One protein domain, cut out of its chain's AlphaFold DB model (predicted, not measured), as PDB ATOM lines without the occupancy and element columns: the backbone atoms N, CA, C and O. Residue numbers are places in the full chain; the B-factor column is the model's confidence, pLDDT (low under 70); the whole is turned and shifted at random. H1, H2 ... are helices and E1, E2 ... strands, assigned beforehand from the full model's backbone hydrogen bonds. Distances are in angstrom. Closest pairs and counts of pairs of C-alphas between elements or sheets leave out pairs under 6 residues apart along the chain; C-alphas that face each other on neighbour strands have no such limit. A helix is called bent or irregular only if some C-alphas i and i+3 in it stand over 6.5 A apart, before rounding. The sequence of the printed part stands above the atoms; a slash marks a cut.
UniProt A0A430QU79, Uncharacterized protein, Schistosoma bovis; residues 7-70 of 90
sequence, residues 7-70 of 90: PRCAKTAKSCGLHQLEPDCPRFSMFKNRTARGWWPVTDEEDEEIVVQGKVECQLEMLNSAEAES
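What this domain is: This is residues 7 to 70 of the 90 residues of an uncharacterized protein of Schistosoma bovis (UniProt A0A430QU79). A long hairpin of two bent strands, E1 and E2, runs through the model, with a looped stretch, residues 7 to 34, folded beside E1. The turn of the hairpin is at one end of the length; at the other, residues 64 to 70 stick out free, ending in the short helix H1. The printed part has 64 residues, with two named strands and one named helix in the order E1, E2, H1; the two strands make one antiparallel sheet. The class is mostly strand, though under half of the residues are in named elements. The whole is loose, with a radius of gyration of the C-alphas of 14.0 A, and elongated, spanning 45 by 23 by 22 A.

How they stand to each other: Residues 7 to 34 hold no named element. E1, residues 35 to 46, and E2, residues 49 to 61, form a hairpin of antiparallel neighbours, with 159 degrees between their directions. C-alphas 37 and 59 face each other at 4.3 A. N 42 and O 54 are within hydrogen-bond range at 2.8 A, as are N 60 and O 36 at 2.8 A. E1 bends by 69 degrees at residue 38, and E2 by 76 degrees at residue 54. H1, residues 65 to 70, is apart from E1. Every O i to N i+4 pair of H1 is within hydrogen-bond range.

Where its parts are: E1 measures 31.8 A from C-alpha 35 at (83.505, 107.307, 157.793) to C-alpha 46 at (105.907, 103.845, 135.524). E2 measures 30.7 A. H1 measures 8.8 A and ends at C-alpha 70, (84.485, 123.059, 165.077).

The domain as a whole: The C-alphas of Asp 47 and Ala 66, the two farthest apart, are 45.2 A apart. The printed part has no cut. The links E1 to E2 and E2 to H1 are tight. Mean pLDDT of the printed part is 92.7, and no printed residue is under 70.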
ATOM      1  N   PRO A   7      87.697 103.123 146.175       93.25
ATOM      2  CA  PRO A   7      88.208 101.785 146.464       93.25
ATOM      3  C   PRO A   7      88.162 101.527 147.972       93.25
ATOM      4  O   PRO A   7      88.490 102.418 148.761       93.25
ATOM      5  N   ARG A   8      87.754 100.326 148.399       93.38
ATOM      6  CA  ARG A   8      87.767  99.983 149.830       93.38
ATOM      7  C   ARG A   8      89.189  99.990 150.379       93.38
ATOM      8  O   ARG A   8      90.107  99.505 149.722       93.38
ATOM      9  N   CYS A   9      89.345 100.459 151.612       94.00
ATOM     10  CA  CYS A   9      90.571 100.259 152.373       94.00
ATOM     11  C   CYS A   9      90.761  98.800 152.787       94.00
ATOM     12  O   CYS A   9      89.804  98.072 153.065       94.00
ATOM     13  N   ALA A  10      92.023  98.419 152.929       95.75
ATOM     14  CA  ALA A  10      92.449  97.209 153.600       95.75
ATOM     15  C   ALA A  10      92.483  97.421 155.122       95.75
ATOM     16  O   ALA A  10      92.660  98.537 155.613       95.75
ATOM     17  N   LYS A  11      92.333  96.335 155.886       93.88
ATOM     18  CA  LYS A  11      92.387  96.389 157.358       93.88
ATOM     19  C   LYS A  11      93.816  96.473 157.894       93.88
ATOM     20  O   LYS A  11      94.014  96.966 158.995       93.88
ATOM     21  N   THR A  12      94.794  95.979 157.136       94.50
ATOM     22  CA  THR A  12      96.206  95.960 157.527       94.50
ATOM     23  C   THR A  12      97.090  96.396 156.364       94.50
ATOM     24  O   THR A  12      96.717  96.246 155.197       94.50
ATOM     25  N   ALA A  13      98.298  96.873 156.671       94.62
ATOM     26  CA  ALA A  13      99.303  97.183 155.658       94.62
ATOM     27  C   ALA A  13      99.671  95.951 154.808       94.62
ATOM     28  O   ALA A  13      99.919  96.080 153.609       94.62
ATOM     29  N   LYS A  14      99.675  94.745 155.397       94.19
ATOM     30  CA  LYS A  14     100.031  93.499 154.693       94.19
ATOM     31  C   LYS A  14      99.019  93.153 153.598       94.19
ATOM     32  O   LYS A  14      99.422  92.784 152.503       94.19
ATOM     33  N   SER A  15      97.724  93.353 153.849       94.81
ATOM     34  CA  SER A  15      96.666  93.075 152.869       94.81
ATOM     35  C   SER A  15      96.371  94.244 151.923       94.81
ATOM     36  O   SER A  15      95.365  94.206 151.226       94.81
ATOM     37  N   CYS A  16      97.170  95.313 151.946       96.44
ATOM     38  CA  CYS A  16      96.961  96.505 151.129       96.44
ATOM     39  C   CYS A  16      97.775  96.429 149.823       96.44
ATOM     40  O   CYS A  16      98.966  96.111 149.879       96.44
ATOM     41  N   GLY A  17      97.168  96.702 148.661       95.62
ATOM     42  CA  GLY A  17      97.836  96.613 147.350       95.62
ATOM     43  C   GLY A  17      96.942  96.924 146.139       95.62
ATOM     44  O   GLY A  17      95.782  97.301 146.304       95.62
ATOM     45  N   LEU A  18      97.476  96.739 144.921       95.00
ATOM     46  CA  LEU A  18      96.826  97.126 143.649       95.00
ATOM     47  C   LEU A  18      95.456  96.492 143.409       95.00
ATOM     48  O   LEU A  18      94.594  97.144 142.830       95.00
ATOM     49  N   HIS A  19      95.218  95.281 143.916       93.81
ATOM     50  CA  HIS A  19      93.922  94.598 143.814       93.81
ATOM     51  C   HIS A  19      92.739  95.439 144.347       93.81
ATOM     52  O   HIS A  19      91.591  95.245 143.963       93.81
ATOM     53  N   GLN A  20      92.988  96.413 145.233       94.25
ATOM     54  CA  GLN A  20      91.956  97.346 145.708       94.25
ATOM     55  C   GLN A  20      91.502  98.352 144.638       94.25
ATOM     56  O   GLN A  20      90.429  98.943 144.767       94.25
ATOM     57  N   LEU A  21      92.334  98.593 143.624       92.00
ATOM     58  CA  LEU A  21      92.114  99.572 142.560       92.00
ATOM     59  C   LEU A  21      91.505  98.947 141.301       92.00
ATOM     60  O   LEU A  21      91.011  99.687 140.446       92.00
ATOM     61  N   GLU A  22      91.488  97.614 141.215       91.44
ATOM     62  CA  GLU A  22      90.958  96.876 140.071       91.44
ATOM     63  C   GLU A  22      89.500  97.279 139.750       91.44
ATOM     64  O   GLU A  22      88.725  97.674 140.638       91.44
ATOM     65  N   PRO A  23      89.088  97.260 138.471       89.38
ATOM     66  CA  PRO A  23      87.758  97.715 138.067       89.38
ATOM     67  C   PRO A  23      86.604  96.935 138.711       89.38
ATOM     68  O   PRO A  23      85.575  97.536 139.024       89.38
ATOM     69  N   ASP A  24      86.776  95.638 138.933       91.44
ATOM     70  CA  ASP A  24      85.809  94.708 139.521       91.44
ATOM     71  C   ASP A  24      85.823  94.702 141.058       91.44
ATOM     72  O   ASP A  24      84.873  94.225 141.691       91.44
ATOM     73  N   CYS A  25      86.845  95.300 141.675       89.75
ATOM     74  CA  CYS A  25      86.934  95.399 143.122       89.75
ATOM     75  C   CYS A  25      85.766  96.233 143.697       89.75
ATOM     76  O   CYS A  25      85.421  97.303 143.169       89.75
ATOM     77  N   PRO A  26      85.128  95.788 144.801       91.44
ATOM     78  CA  PRO A  26      84.011  96.508 145.391       91.44
ATOM     79  C   PRO A  26      84.373  97.938 145.799       91.44
ATOM     80  O   PRO A  26      85.301  98.170 146.576       91.44
ATOM     81  N   ARG A  27      83.556  98.900 145.367       92.94
ATOM     82  CA  ARG A  27      83.687 100.315 145.738       92.94
ATOM     83  C   ARG A  27      82.664 100.722 146.791       92.94
ATOM     84  O   ARG A  27      81.647 100.054 146.984       92.94
ATOM     85  N   PHE A  28      82.929 101.820 147.491       93.50
ATOM     86  CA  PHE A  28      82.016 102.370 148.489       93.50
ATOM     87  C   PHE A  28      81.766 103.866 148.275       93.50
ATOM     88  O   PHE A  28      82.567 104.576 147.674       93.50
ATOM     89  N   SER A  29      80.621 104.342 148.764       94.81
ATOM     90  CA  SER A  29      80.221 105.747 148.679       94.81
ATOM     91  C   SER A  29      80.337 106.404 150.048       94.81
ATOM     92  O   SER A  29      79.610 106.008 150.963       94.81
ATOM     93  N   MET A  30      81.148 107.456 150.170       94.19
ATOM     94  CA  MET A  30      81.255 108.263 151.395       94.19
ATOM     95  C   MET A  30      79.930 108.936 151.775       94.19
ATOM     96  O   MET A  30      79.647 109.156 152.944       94.19
ATOM     97  N   PHE A  31      79.060 109.202 150.795       93.56
ATOM     98  CA  PHE A  31      77.724 109.747 151.061       93.56
ATOM     99  C   PHE A  31      76.795 108.753 151.775       93.56
ATOM    100  O   PHE A  31      75.806 109.159 152.371       93.56
ATOM    101  N   LYS A  32      77.092 107.446 151.684       93.38
ATOM    102  CA  LYS A  32      76.341 106.384 152.376       93.38
ATOM    103  C   LYS A  32      77.055 105.945 153.654       93.38
ATOM    104  O   LYS A  32      76.397 105.673 154.647       93.38
ATOM    105  N   ASN A  33      78.387 105.908 153.622       92.38
ATOM    106  CA  ASN A  33      79.249 105.581 154.752       92.38
ATOM    107  C   ASN A  33      80.125 106.796 155.056       92.38
ATOM    108  O   ASN A  33      81.158 106.983 154.420       92.38
ATOM    109  N   ARG A  34      79.692 107.633 156.002       91.19
ATOM    110  CA  ARG A  34      80.346 108.918 156.302       91.19
ATOM    111  C   ARG A  34      81.760 108.780 156.861       91.19
ATOM    112  O   ARG A  34      82.456 109.783 156.939       91.19
ATOM    113  N   THR A  35      82.178 107.579 157.245       91.94
ATOM    114  CA  THR A  35      83.505 107.307 157.793       91.94
ATOM    115  C   THR A  35      84.147 106.111 157.097       91.94
ATOM    116  O   THR A  35      83.476 105.142 156.727       91.94
ATOM    117  N   ALA A  36      85.462 106.176 156.924       93.31
ATOM    118  CA  ALA A  36      86.284 105.064 156.475       93.31
ATOM    119  C   ALA A  36      87.671 105.185 157.100       93.31
ATOM    120  O   ALA A  36      88.275 106.249 157.052       93.31
ATOM    121  N   ARG A  37      88.194 104.095 157.659       93.69
ATOM    122  CA  ARG A  37      89.569 104.035 158.154       93.69
ATOM    123  C   ARG A  37      90.220 102.741 157.707       93.69
ATOM    124  O   ARG A  37      89.623 101.672 157.833       93.69
ATOM    125  N   GLY A  38      91.449 102.848 157.231       94.81
ATOM    126  CA  GLY A  38      92.271 101.700 156.897       94.81
ATOM    127  C   GLY A  38      93.405 102.075 155.962       94.81
ATOM    128  O   GLY A  38      93.815 103.231 155.893       94.81
ATOM    129  N   TRP A  39      93.904 101.072 155.251       96.00
ATOM    130  CA  TRP A  39      95.083 101.175 154.407       96.00
ATOM    131  C   TRP A  39      94.718 101.295 152.928       96.00
ATOM    132  O   TRP A  39      93.941 100.490 152.402       96.00
ATOM    133  N   TRP A  40      95.330 102.265 152.252       94.75
ATOM    134  CA  TRP A  40      95.253 102.426 150.802       94.75
ATOM    135  C   TRP A  40      96.646 102.377 150.169       94.75
ATOM    136  O   TRP A  40      97.607 102.875 150.770       94.75
ATOM    137  N   PRO A  41      96.775 101.763 148.978       95.50
ATOM    138  CA  PRO A  41      98.020 101.799 148.234       95.50
ATOM    139  C   PRO A  41      98.235 103.215 147.700       95.50
ATOM    140  O   PRO A  41      97.312 103.841 147.176       95.50
ATOM    141  N   VAL A  42      99.458 103.710 147.838       93.88
ATOM    142  CA  VAL A  42      99.933 104.890 147.121       93.88
ATOM    143  C   VAL A  42     100.579 104.375 145.849       93.88
ATOM    144  O   VAL A  42     101.498 103.554 145.913       93.88
ATOM    145  N   THR A  43     100.055 104.807 144.711       94.19
ATOM    146  CA  THR A  43     100.486 104.329 143.401       94.19
ATOM    147  C   THR A  43     101.109 105.435 142.582       94.19
ATOM    148  O   THR A  43     100.738 106.597 142.742       94.19
ATOM    149  N   ASP A  44     101.989 105.039 141.678       94.38
ATOM    150  CA  ASP A  44     102.524 105.884 140.618       94.38
ATOM    151  C   ASP A  44     102.427 105.140 139.282       94.38
ATOM    152  O   ASP A  44     102.150 103.935 139.265       94.38
ATOM    153  N   GLU A  45     102.593 105.859 138.180       94.75
ATOM    154  CA  GLU A  45     102.597 105.295 136.831       94.75
ATOM    155  C   GLU A  45     104.035 105.273 136.300       94.75
ATOM    156  O   GLU A  45     104.655 106.320 136.115       94.75
ATOM    157  N   GLU A  46     104.568 104.077 136.068       93.56
ATOM    158  CA  GLU A  46     105.907 103.845 135.524       93.56
ATOM    159  C   GLU A  46     105.775 102.955 134.285       93.56
ATOM    160  O   GLU A  46     105.168 101.892 134.356       93.56
ATOM    161  N   ASP A  47     106.316 103.390 133.142       92.81
ATOM    162  CA  ASP A  47     106.293 102.628 131.881       92.81
ATOM    163  C   ASP A  47     104.897 102.088 131.480       92.81
ATOM    164  O   ASP A  47     104.762 100.955 131.026       92.81
ATOM    165  N   GLU A  48     103.849 102.908 131.642       92.06
ATOM    166  CA  GLU A  48     102.430 102.559 131.397       92.06
ATOM    167  C   GLU A  48     101.845 101.500 132.361       92.06
ATOM    168  O   GLU A  48     100.685 101.101 132.223       92.06
ATOM    169  N   GLU A  49     102.599 101.078 133.381       92.25
ATOM    170  CA  GLU A  49     102.136 100.206 134.459       92.25
ATOM    171  C   GLU A  49     101.905 100.985 135.763       92.25
ATOM    172  O   GLU A  49     102.641 101.896 136.139       92.25
ATOM    173  N   ILE A  50     100.861 100.600 136.502       92.25
ATOM    174  CA  ILE A  50     100.595 101.161 137.830       92.25
ATOM    175  C   ILE A  50     101.402 100.372 138.859       92.25
ATOM    176  O   ILE A  50     101.137  99.191 139.091       92.25
ATOM    177  N   VAL A  51     102.321 101.044 139.546       94.62
ATOM    178  CA  VAL A  51     103.171 100.455 140.589       94.62
ATOM    179  C   VAL A  51     102.801 100.980 141.974       94.62
ATOM    180  O   VAL A  51     102.309 102.097 142.130       94.62
ATOM    181  N   VAL A  52     103.020 100.174 143.019       94.50
ATOM    182  CA  VAL A  52     102.818 100.603 144.417       94.50
ATOM    183  C   VAL A  52     104.108 101.213 144.946       94.50
ATOM    184  O   VAL A  52     105.062 100.489 145.210       94.50
ATOM    185  N   GLN A  53     104.097 102.521 145.185       94.75
ATOM    186  CA  GLN A  53     105.218 103.257 145.784       94.75
ATOM    187  C   GLN A  53     105.162 103.270 147.317       94.75
ATOM    188  O   GLN A  53     106.154 103.524 147.997       94.75
ATOM    189  N   GLY A  54     103.994 102.995 147.898       94.31
ATOM    190  CA  GLY A  54     103.838 102.985 149.345       94.31
ATOM    191  C   GLY A  54     102.440 102.609 149.800       94.31
ATOM    192  O   GLY A  54     101.571 102.228 149.015       94.31
ATOM    193  N   LYS A  55     102.216 102.702 151.109       95.38
ATOM    194  CA  LYS A  55     100.922 102.431 151.740       95.38
ATOM    195  C   LYS A  55     100.681 103.485 152.803       95.38
ATOM    196  O   LYS A  55     101.585 103.788 153.577       95.38
ATOM    197  N   VAL A  56      99.467 104.009 152.851       93.06
ATOM    198  CA  VAL A  56      99.065 105.000 153.847       93.06
ATOM    199  C   VAL A  56      97.897 104.454 154.654       93.06
ATOM    200  O   VAL A  56      96.934 103.938 154.081       93.06
ATOM    201  N   GLU A  57      97.990 104.544 155.980       94.38
ATOM    202  CA  GLU A  57      96.813 104.439 156.837       94.38
ATOM    203  C   GLU A  57      96.182 105.824 156.923       94.38
ATOM    204  O   GLU A  57      96.846 106.789 157.301       94.38
ATOM    205  N   CYS A  58      94.906 105.942 156.568       90.38
ATOM    206  CA  CYS A  58      94.181 107.194 156.732       90.38
ATOM    207  C   CYS A  58      92.769 106.964 157.265       90.38
ATOM    208  O   CYS A  58      92.211 105.865 157.196       90.38
ATOM    209  N   GLN A  59      92.204 108.025 157.836       90.69
ATOM    210  CA  GLN A  59      90.814 108.101 158.260       90.69
ATOM    211  C   GLN A  59      90.142 109.223 157.471       90.69
ATOM    212  O   GLN A  59      90.579 110.369 157.498       90.69
ATOM    213  N   LEU A  60      89.103 108.867 156.725       90.75
ATOM    214  CA  LEU A  60      88.283 109.770 155.933       90.75
ATOM    215  C   LEU A  60      86.949 109.958 156.647       90.75
ATOM    216  O   LEU A  60      86.266 108.978 156.951       90.75
ATOM    217  N   GLU A  61      86.556 111.211 156.859       90.62
ATOM    218  CA  GLU A  61      85.294 111.567 157.504       90.62
ATOM    219  C   GLU A  61      84.558 112.631 156.694       90.62
ATOM    220  O   GLU A  61      85.130 113.631 156.262       90.62
ATOM    221  N   MET A  62      83.267 112.405 156.465       90.62
ATOM    222  CA  MET A  62      82.372 113.373 155.853       90.62
ATOM    223  C   MET A  62      81.702 114.182 156.957       90.62
ATOM    224  O   MET A  62      80.832 113.675 157.668       90.62
ATOM    225  N   LEU A  63      82.104 115.443 157.060       89.06
ATOM    226  CA  LEU A  63      81.583 116.402 158.024       89.06
ATOM    227  C   LEU A  63      80.504 117.284 157.387       89.06
ATOM    228  O   LEU A  63      80.517 117.549 156.183       89.06
ATOM    229  N   ASN A  64      79.542 117.722 158.193       90.31
ATOM    230  CA  ASN A  64      78.688 118.853 157.851       90.31
ATOM    231  C   ASN A  64      79.420 120.182 158.133       90.31
ATOM    232  O   ASN A  64      80.519 120.191 158.684       90.31
ATOM    233  N   SER A  65      78.817 121.309 157.750       89.19
ATOM    234  CA  SER A  65      79.451 122.627 157.894       89.19
ATOM    235  C   SER A  65      79.822 122.963 159.342       89.19
ATOM    236  O   SER A  65      80.943 123.388 159.590       89.19
ATOM    237  N   ALA A  66      78.930 122.709 160.304       90.50
ATOM    238  CA  ALA A  66      79.179 123.013 161.713       90.50
ATOM    239  C   ALA A  66      80.292 122.131 162.309       90.50
ATOM    240  O   ALA A  66      81.131 122.605 163.073       90.50
ATOM    241  N   GLU A  67      80.335 120.847 161.938       88.56
ATOM    242  CA  GLU A  67      81.394 119.920 162.363       88.56
ATOM    243  C   GLU A  67      82.768 120.341 161.823       88.56
ATOM    244  O   GLU A  67      83.756 120.279 162.556       88.56
ATOM    245  N   ALA A  68      82.821 120.790 160.564       85.81
ATOM    246  CA  ALA A  68      84.044 121.258 159.918       85.81
ATOM    247  C   ALA A  68      84.556 122.583 160.510       85.81
ATOM    248  O   ALA A  68      85.763 122.773 160.619       85.81
ATOM    249  N   GLU A  69      83.657 123.482 160.921       84.69
ATOM    250  CA  GLU A  69      84.020 124.717 161.629       84.69
ATOM    251  C   GLU A  69      84.585 124.430 163.028       84.69
ATOM    252  O   GLU A  69      85.544 125.072 163.450       84.69
ATOM    253  N   SER A  70      84.022 123.445 163.738       84.69
ATOM    254  CA  SER A  70      84.485 123.059 165.077       84.69
ATOM    255  C   SER A  70      85.771 122.231 165.065       84.69
ATOM    256  O   SER A  70      86.508 122.261 166.048       84.69
TER     257      SER A  70